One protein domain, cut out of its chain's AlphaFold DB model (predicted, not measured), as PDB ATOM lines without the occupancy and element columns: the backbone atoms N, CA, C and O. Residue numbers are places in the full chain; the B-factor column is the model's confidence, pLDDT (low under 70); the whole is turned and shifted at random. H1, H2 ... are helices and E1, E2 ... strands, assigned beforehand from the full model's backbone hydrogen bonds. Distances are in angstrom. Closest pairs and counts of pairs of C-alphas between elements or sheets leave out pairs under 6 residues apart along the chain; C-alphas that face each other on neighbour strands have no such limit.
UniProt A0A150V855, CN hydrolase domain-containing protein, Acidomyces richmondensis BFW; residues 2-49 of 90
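What this domain is: This is residues 2 to 49 of the 90 residues of the protein "CN hydrolase domain-containing protein" of Acidomyces richmondensis BFW (UniProt A0A150V855). A minimal parallel sheet of two short strands, E1 and E2, sits by the closing part of one long helix, H1, and a long link runs from E1 out along the helix before turning back into it. The shape is a slender rod with little breadth, and residues 17 to 22, of which 21 and 22 belong to H1, stick out at one end of it, while the printed part begins toward the other end at Ala 2. The printed part has 48 residues, with one named helix and two named strands in the order E1, H1, E2; the sheet's order is E1, E2, both parallel, and the class is mixed, helices and strands, with under half of the residues, 23, in named elements. The whole is loose, with a radius of gyration of the C-alphas of 12.5 A, and the C-alphas span 46 by 19 by 12 A.

Where its parts are: Strand E1 is residues 7 to 9, Val 7 to Ala 9, and its C-alpha 7 is at (17.695, 98.706, -30.420). Strand E2 is residues 42 to 44, Val 42 to Leu 44, and ends with C-alpha 44 at (15.235, 103.567, -25.169). Helix H1 is residues 21 to 37, Arg 21 to Gln 37, and measures 24.5 A from first to last C-alpha. It begins with C-alpha 21 at (2.356, 105.738, -10.932).

How they stand to each other: E1 and E2 are parallel neighbours, with 22 degrees between their N-to-C directions. C-alphas 8 and 43 face each other at 4.8 A. Backbone N 8 and O 42 are 2.8 A apart and N 44 and O 8 are 2.8 A apart, both within hydrogen-bond range. E1, H1 and E2 form a strand-helix-strand unit, two parallel neighbour strands with a helix between them along the chain, and its crossover is right-handed. The closest C-alphas of E1 and H1 are those of Ala 8 and Ala 35, 6.3 A apart. The closest C-alphas of H1 and E2 are those of Ala 35 and Val 43, 7.0 A apart. Residues 31 to 36 of H1 make its pairs of C-alphas within 10 A of the sheet, 9 with E1 and 8 with E2. In H1 every O i to N i+4 pair is within hydrogen-bond range.

The domain as a whole: The two C-alphas farthest apart are those of Ala 2 and Thr 18, 46.6 A. The first and last printed C-alphas, of Ala 2 and Ala 49, are 32.4 A apart. The link from E1 to H1 is long, with 11 residues, and the link from H1 to E2 is tight, with 4 residues. The printed part has no cut. The mean pLDDT of the printed part is 84.9, and residues 2 and 49 are under 70.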
ATOM      1  N   ALA A   2      30.996  91.520 -37.633       69.25
ATOM      2  CA  ALA A   2      30.051  92.611 -37.415       69.25
ATOM      3  C   ALA A   2      29.489  92.534 -35.985       69.25
ATOM      4  O   ALA A   2      29.108  91.456 -35.533       69.25
ATOM      5  N   ARG A   3      29.474  93.662 -35.267       85.19
ATOM      6  CA  ARG A   3      28.824  93.800 -33.955       85.19
ATOM      7  C   ARG A   3      27.460  94.436 -34.189       85.19
ATOM      8  O   ARG A   3      27.383  95.648 -34.364       85.19
ATOM      9  N   ILE A   4      26.424  93.610 -34.271       84.50
ATOM     10  CA  ILE A   4      25.053  94.048 -34.542       84.50
ATOM     11  C   ILE A   4      24.271  93.952 -33.235       84.50
ATOM     12  O   ILE A   4      24.281  92.896 -32.610       84.50
ATOM     13  N   ILE A   5      23.629  95.053 -32.846       86.75
ATOM     14  CA  ILE A   5      22.731  95.139 -31.689       86.75
ATOM     15  C   ILE A   5      21.369  95.636 -32.160       86.75
ATOM     16  O   ILE A   5      21.285  96.567 -32.965       86.75
ATOM     17  N   ARG A   6      20.292  95.022 -31.669       85.44
ATOM     18  CA  ARG A   6      18.922  95.440 -31.995       85.44
ATOM     19  C   ARG A   6      18.411  96.408 -30.937       85.44
ATOM     20  O   ARG A   6      18.197  96.023 -29.791       85.44
ATOM     21  N   VAL A   7      18.194  97.660 -31.323       86.62
ATOM     22  CA  VAL A   7      17.695  98.706 -30.420       86.62
ATOM     23  C   VAL A   7      16.258  99.056 -30.792       86.62
ATOM     24  O   VAL A   7      15.928  99.159 -31.971       86.62
ATOM     25  N   ALA A   8      15.403  99.238 -29.788       86.75
ATOM     26  CA  ALA A   8      14.046  99.739 -29.951       86.75
ATOM     27  C   ALA A   8      13.887 101.089 -29.246       86.75
ATOM     28  O   ALA A   8      14.269 101.248 -28.088       86.75
ATOM     29  N   ALA A   9      13.283 102.058 -29.927       86.19
ATOM     30  CA  ALA A   9      12.827 103.295 -29.305       86.19
ATOM     31  C   ALA A   9      11.369 103.125 -28.860       86.19
ATOM     32  O   ALA A   9      10.474 102.981 -29.692       86.19
ATOM     33  N   ALA A  10      11.131 103.107 -27.549       85.06
ATOM     34  CA  ALA A  10       9.805 102.957 -26.963       85.06
ATOM     35  C   ALA A  10       9.201 104.329 -26.668       85.06
ATOM     36  O   ALA A  10       9.314 104.867 -25.565       85.06
ATOM     37  N   GLN A  11       8.541 104.899 -27.673       85.00
ATOM     38  CA  GLN A  11       7.805 106.142 -27.504       85.00
ATOM     39  C   GLN A  11       6.568 105.930 -26.623       85.00
ATOM     40  O   GLN A  11       5.774 105.014 -26.836       85.00
ATOM     41  N   MET A  12       6.389 106.812 -25.643       82.31
ATOM     42  CA  MET A  12       5.225 106.821 -24.764       82.31
ATOM     43  C   MET A  12       4.323 108.007 -25.091       82.31
ATOM     44  O   MET A  12       4.807 109.093 -25.393       82.31
ATOM     45  N   GLY A  13       3.010 107.818 -24.976       76.19
ATOM     46  CA  GLY A  13       2.061 108.936 -25.023       76.19
ATOM     47  C   GLY A  13       2.032 109.725 -23.709       76.19
ATOM     48  O   GLY A  13       2.575 109.275 -22.700       76.19
ATOM     49  N   ALA A  14       1.303 110.840 -23.694       75.88
ATOM     50  CA  ALA A  14       1.206 111.731 -22.540       75.88
ATOM     51  C   ALA A  14       0.850 111.008 -21.223       75.88
ATOM     52  O   ALA A  14       0.021 110.092 -21.183       75.88
ATOM     53  N   THR A  15       1.485 111.443 -20.137       76.69
ATOM     54  CA  THR A  15       1.190 111.045 -18.754       76.69
ATOM     55  C   THR A  15       0.757 112.281 -17.984       76.69
ATOM     56  O   THR A  15       1.508 113.258 -17.899       76.69
ATOM     57  N   HIS A  16      -0.459 112.261 -17.449       78.94
ATOM     58  CA  HIS A  16      -1.021 113.389 -16.726       78.94
ATOM     59  C   HIS A  16      -0.483 113.450 -15.294       78.94
ATOM     60  O   HIS A  16      -0.108 112.444 -14.698       78.94
ATOM     61  N   ARG A  17      -0.505 114.645 -14.699       76.69
ATOM     62  CA  ARG A  17      -0.051 114.873 -13.321       76.69
ATOM     63  C   ARG A  17      -0.723 113.978 -12.291       76.69
ATOM     64  O   ARG A  17      -0.117 113.605 -11.294       76.69
ATOM     65  N   THR A  18      -2.012 113.760 -12.496       82.38
ATOM     66  CA  THR A  18      -2.873 113.036 -11.565       82.38
ATOM     67  C   THR A  18      -2.935 111.548 -11.884       82.38
ATOM     68  O   THR A  18      -3.676 110.838 -11.215       82.38
ATOM     69  N   ASP A  19      -2.216 111.078 -12.910       79.56
ATOM     70  CA  ASP A  19      -2.154 109.651 -13.199       79.56
ATOM     71  C   ASP A  19      -1.407 108.931 -12.075       79.56
ATOM     72  O   ASP A  19      -0.341 109.356 -11.621       79.56
ATOM     73  N   GLU A  20      -1.960 107.804 -11.640       86.06
ATOM     74  CA  GLU A  20      -1.277 106.942 -10.690       86.06
ATOM     75  C   GLU A  20       0.004 106.371 -11.300       86.06
ATOM     76  O   GLU A  20       0.035 105.931 -12.454       86.06
ATOM     77  N   ARG A  21       1.063 106.282 -10.493       85.12
ATOM     78  CA  ARG A  21       2.356 105.738 -10.932       85.12
ATOM     79  C   ARG A  21       2.231 104.331 -11.528       85.12
ATOM     80  O   ARG A  21       2.914 104.021 -12.502       85.12
ATOM     81  N   ASN A  22       1.343 103.503 -10.979       89.12
ATOM     82  CA  ASN A  22       1.108 102.137 -11.451       89.12
ATOM     83  C   ASN A  22       0.582 102.100 -12.891       89.12
ATOM     84  O   ASN A  22       1.009 101.255 -13.675       89.12
ATOM     85  N   LYS A  23      -0.276 103.056 -13.269       87.06
ATOM     86  CA  LYS A  23      -0.788 103.186 -14.640       87.06
ATOM     87  C   LYS A  23       0.347 103.469 -15.626       87.06
ATOM     88  O   LYS A  23       0.423 102.839 -16.678       87.06
ATOM     89  N   THR A  24       1.257 104.378 -15.277       85.44
ATOM     90  CA  THR A  24       2.424 104.706 -16.113       85.44
ATOM     91  C   THR A  24       3.397 103.532 -16.220       85.44
ATOM     92  O   THR A  24       3.845 103.203 -17.317       85.44
ATOM     93  N   LEU A  25       3.674 102.842 -15.108       89.69
ATOM     94  CA  LEU A  25       4.526 101.649 -15.109       89.69
ATOM     95  C   LEU A  25       3.939 100.514 -15.953       89.69
ATOM     96  O   LEU A  25       4.682  99.866 -16.683       89.69
ATOM     97  N   GLY A  26       2.619 100.312 -15.919       91.62
ATOM     98  CA  GLY A  26       1.950  99.323 -16.767       91.62
ATOM     99  C   GLY A  26       2.192  99.567 -18.261       91.62
ATOM    100  O   GLY A  26       2.453  98.625 -19.005       91.62
ATOM    101  N   ARG A  27       2.198 100.835 -18.694       88.88
ATOM    102  CA  ARG A  27       2.492 101.211 -20.090       88.88
ATOM    103  C   ARG A  27       3.952 100.948 -20.463       88.88
ATOM    104  O   ARG A  27       4.212 100.428 -21.542       88.88
ATOM    105  N   ILE A  28       4.890 101.259 -19.567       89.12
ATOM    106  CA  ILE A  28       6.321 100.973 -19.766       89.12
ATOM    107  C   ILE A  28       6.551  99.467 -19.909       89.12
ATOM    108  O   ILE A  28       7.239  99.038 -20.831       89.12
ATOM    109  N   LEU A  29       5.947  98.663 -19.030       93.12
ATOM    110  CA  LEU A  29       6.069  97.206 -19.074       93.12
ATOM    111  C   LEU A  29       5.478  96.624 -20.359       93.12
ATOM    112  O   LEU A  29       6.096  95.750 -20.958       93.12
ATOM    113  N   ALA A  30       4.336  97.132 -20.823       92.50
ATOM    114  CA  ALA A  30       3.747  96.703 -22.090       92.50
ATOM    115  C   ALA A  30       4.692  96.956 -23.281       92.50
ATOM    116  O   ALA A  30       4.944  96.043 -24.066       92.50
ATOM    117  N   LEU A  31       5.281  98.156 -23.369       89.75
ATOM    118  CA  LEU A  31       6.241  98.505 -24.425       89.75
ATOM    119  C   LEU A  31       7.535  97.689 -24.334       89.75
ATOM    120  O   LEU A  31       8.095  97.293 -25.354       89.75
ATOM    121  N   LEU A  32       8.000  97.410 -23.115       91.31
ATOM    122  CA  LEU A  32       9.166  96.565 -22.883       91.31
ATOM    123  C   LEU A  32       8.912  95.125 -23.353       91.31
ATOM    124  O   LEU A  32       9.763  94.534 -24.018       91.31
ATOM    125  N   HIS A  33       7.735  94.573 -23.048       93.69
ATOM    126  CA  HIS A  33       7.344  93.238 -23.496       93.69
ATOM    127  C   HIS A  33       7.228  93.153 -25.017       93.69
ATOM    128  O   HIS A  33       7.734  92.206 -25.614       93.69
ATOM    129  N   GLU A  34       6.623  94.147 -25.657       89.62
ATOM    130  CA  GLU A  34       6.516  94.191 -27.113       89.62
ATOM    131  C   GLU A  34       7.893  94.322 -27.788       89.62
ATOM    132  O   GLU A  34       8.182  93.632 -28.766       89.62
ATOM    133  N   ALA A  35       8.783  95.153 -27.241       88.44
ATOM    134  CA  ALA A  35      10.152  95.275 -27.734       88.44
ATOM    135  C   ALA A  35      10.930  93.956 -27.588       88.44
ATOM    136  O   ALA A  35      11.651  93.560 -28.505       88.44
ATOM    137  N   SER A  36      10.728  93.236 -26.481       90.69
ATOM    138  CA  SER A  36      11.294  91.899 -26.276       90.69
ATOM    139  C   SER A  36      10.748  90.880 -27.284       90.69
ATOM    140  O   SER A  36      11.533  90.139 -27.873       90.69
ATOM    141  N   GLN A  37       9.440  90.886 -27.570       90.31
ATOM    142  CA  GLN A  37       8.836  90.032 -28.605       90.31
ATOM    143  C   GLN A  37       9.388  90.333 -30.005       90.31
ATOM    144  O   GLN A  37       9.557  89.427 -30.818       90.31
ATOM    145  N   LYS A  38       9.728  91.597 -30.274       86.00
ATOM    146  CA  LYS A  38      10.398  92.036 -31.507       86.00
ATOM    147  C   LYS A  38      11.908  91.778 -31.501       86.00
ATOM    148  O   LYS A  38      12.585  92.138 -32.464       86.00
ATOM    149  N   GLY A  39      12.459  91.160 -30.456       86.50
ATOM    150  CA  GLY A  39      13.875  90.812 -30.353       86.50
ATOM    151  C   GLY A  39      14.797  92.019 -30.199       86.50
ATOM    152  O   GLY A  39      15.906  91.995 -30.724       86.50
ATOM    153  N   ALA A  40      14.340  93.102 -29.568       88.50
ATOM    154  CA  ALA A  40      15.218  94.199 -29.176       88.50
ATOM    155  C   ALA A  40      16.042  93.803 -27.941       88.50
ATOM    156  O   ALA A  40      15.514  93.252 -26.977       88.50
ATOM    157  N   GLU A  41      17.333  94.108 -27.972       88.19
ATOM    158  CA  GLU A  41      18.276  93.889 -26.871       88.19
ATOM    159  C   GLU A  41      18.341  95.103 -25.939       88.19
ATOM    160  O   GLU A  41      18.605  94.970 -24.746       88.19
ATOM    161  N   VAL A  42      18.081  96.296 -26.481       89.06
ATOM    162  CA  VAL A  42      18.086  97.559 -25.741       89.06
ATOM    163  C   VAL A  42      16.839  98.354 -26.095       89.06
ATOM    164  O   VAL A  42      16.497  98.489 -27.270       89.06
ATOM    165  N   VAL A  43      16.176  98.909 -25.080       89.62
ATOM    166  CA  VAL A  43      14.985  99.750 -25.246       89.62
ATOM    167  C   VAL A  43      15.257 101.143 -24.689       89.62
ATOM    168  O   VAL A  43      15.631 101.294 -23.528       89.62
ATOM    169  N   LEU A  44      15.073 102.161 -25.525       89.69
ATOM    170  CA  LEU A  44      15.235 103.567 -25.169       89.69
ATOM    171  C   LEU A  44      13.879 104.151 -24.774       89.69
ATOM    172  O   LEU A  44      12.922 104.053 -25.541       89.69
ATOM    173  N   PHE A  45      13.815 104.788 -23.606       87.56
ATOM    174  CA  PHE A  45      12.623 105.490 -23.133       87.56
ATOM    175  C   PHE A  45      12.844 107.009 -23.112       87.56
ATOM    176  O   PHE A  45      13.978 107.452 -22.909       87.56
ATOM    177  N   PRO A  46      11.773 107.808 -23.280       80.62
ATOM    178  CA  PRO A  46      11.828 109.257 -23.140       80.62
ATOM    179  C   PRO A  46      12.343 109.697 -21.767       80.62
ATOM    180  O   PRO A  46      12.190 108.993 -20.761       80.62
ATOM    181  N   GLU A  47      12.920 110.898 -21.720       76.44
ATOM    182  CA  GLU A  47      13.384 111.493 -20.473       76.44
ATOM    183  C   GLU A  47      12.252 111.586 -19.443       76.44
ATOM    184  O   GLU A  47      11.115 111.945 -19.747       76.44
ATOM    185  N   ILE A  48      12.578 111.236 -18.197       71.25
ATOM    186  CA  ILE A  48      11.654 111.325 -17.067       71.25
ATOM    187  C   ILE A  48      10.386 110.444 -17.249       71.25
ATOM    188  O   ILE A  48       9.323 110.749 -16.729       71.25
ATOM    189  N   ALA A  49      10.490 109.282 -17.901       62.41
ATOM    190  CA  ALA A  49       9.371 108.354 -18.153       62.41
ATOM    191  C   ALA A  49       8.503 107.963 -16.928       62.41
ATOM    192  O   ALA A  49       7.313 107.685 -17.062       62.41
TER     193      ALA A  49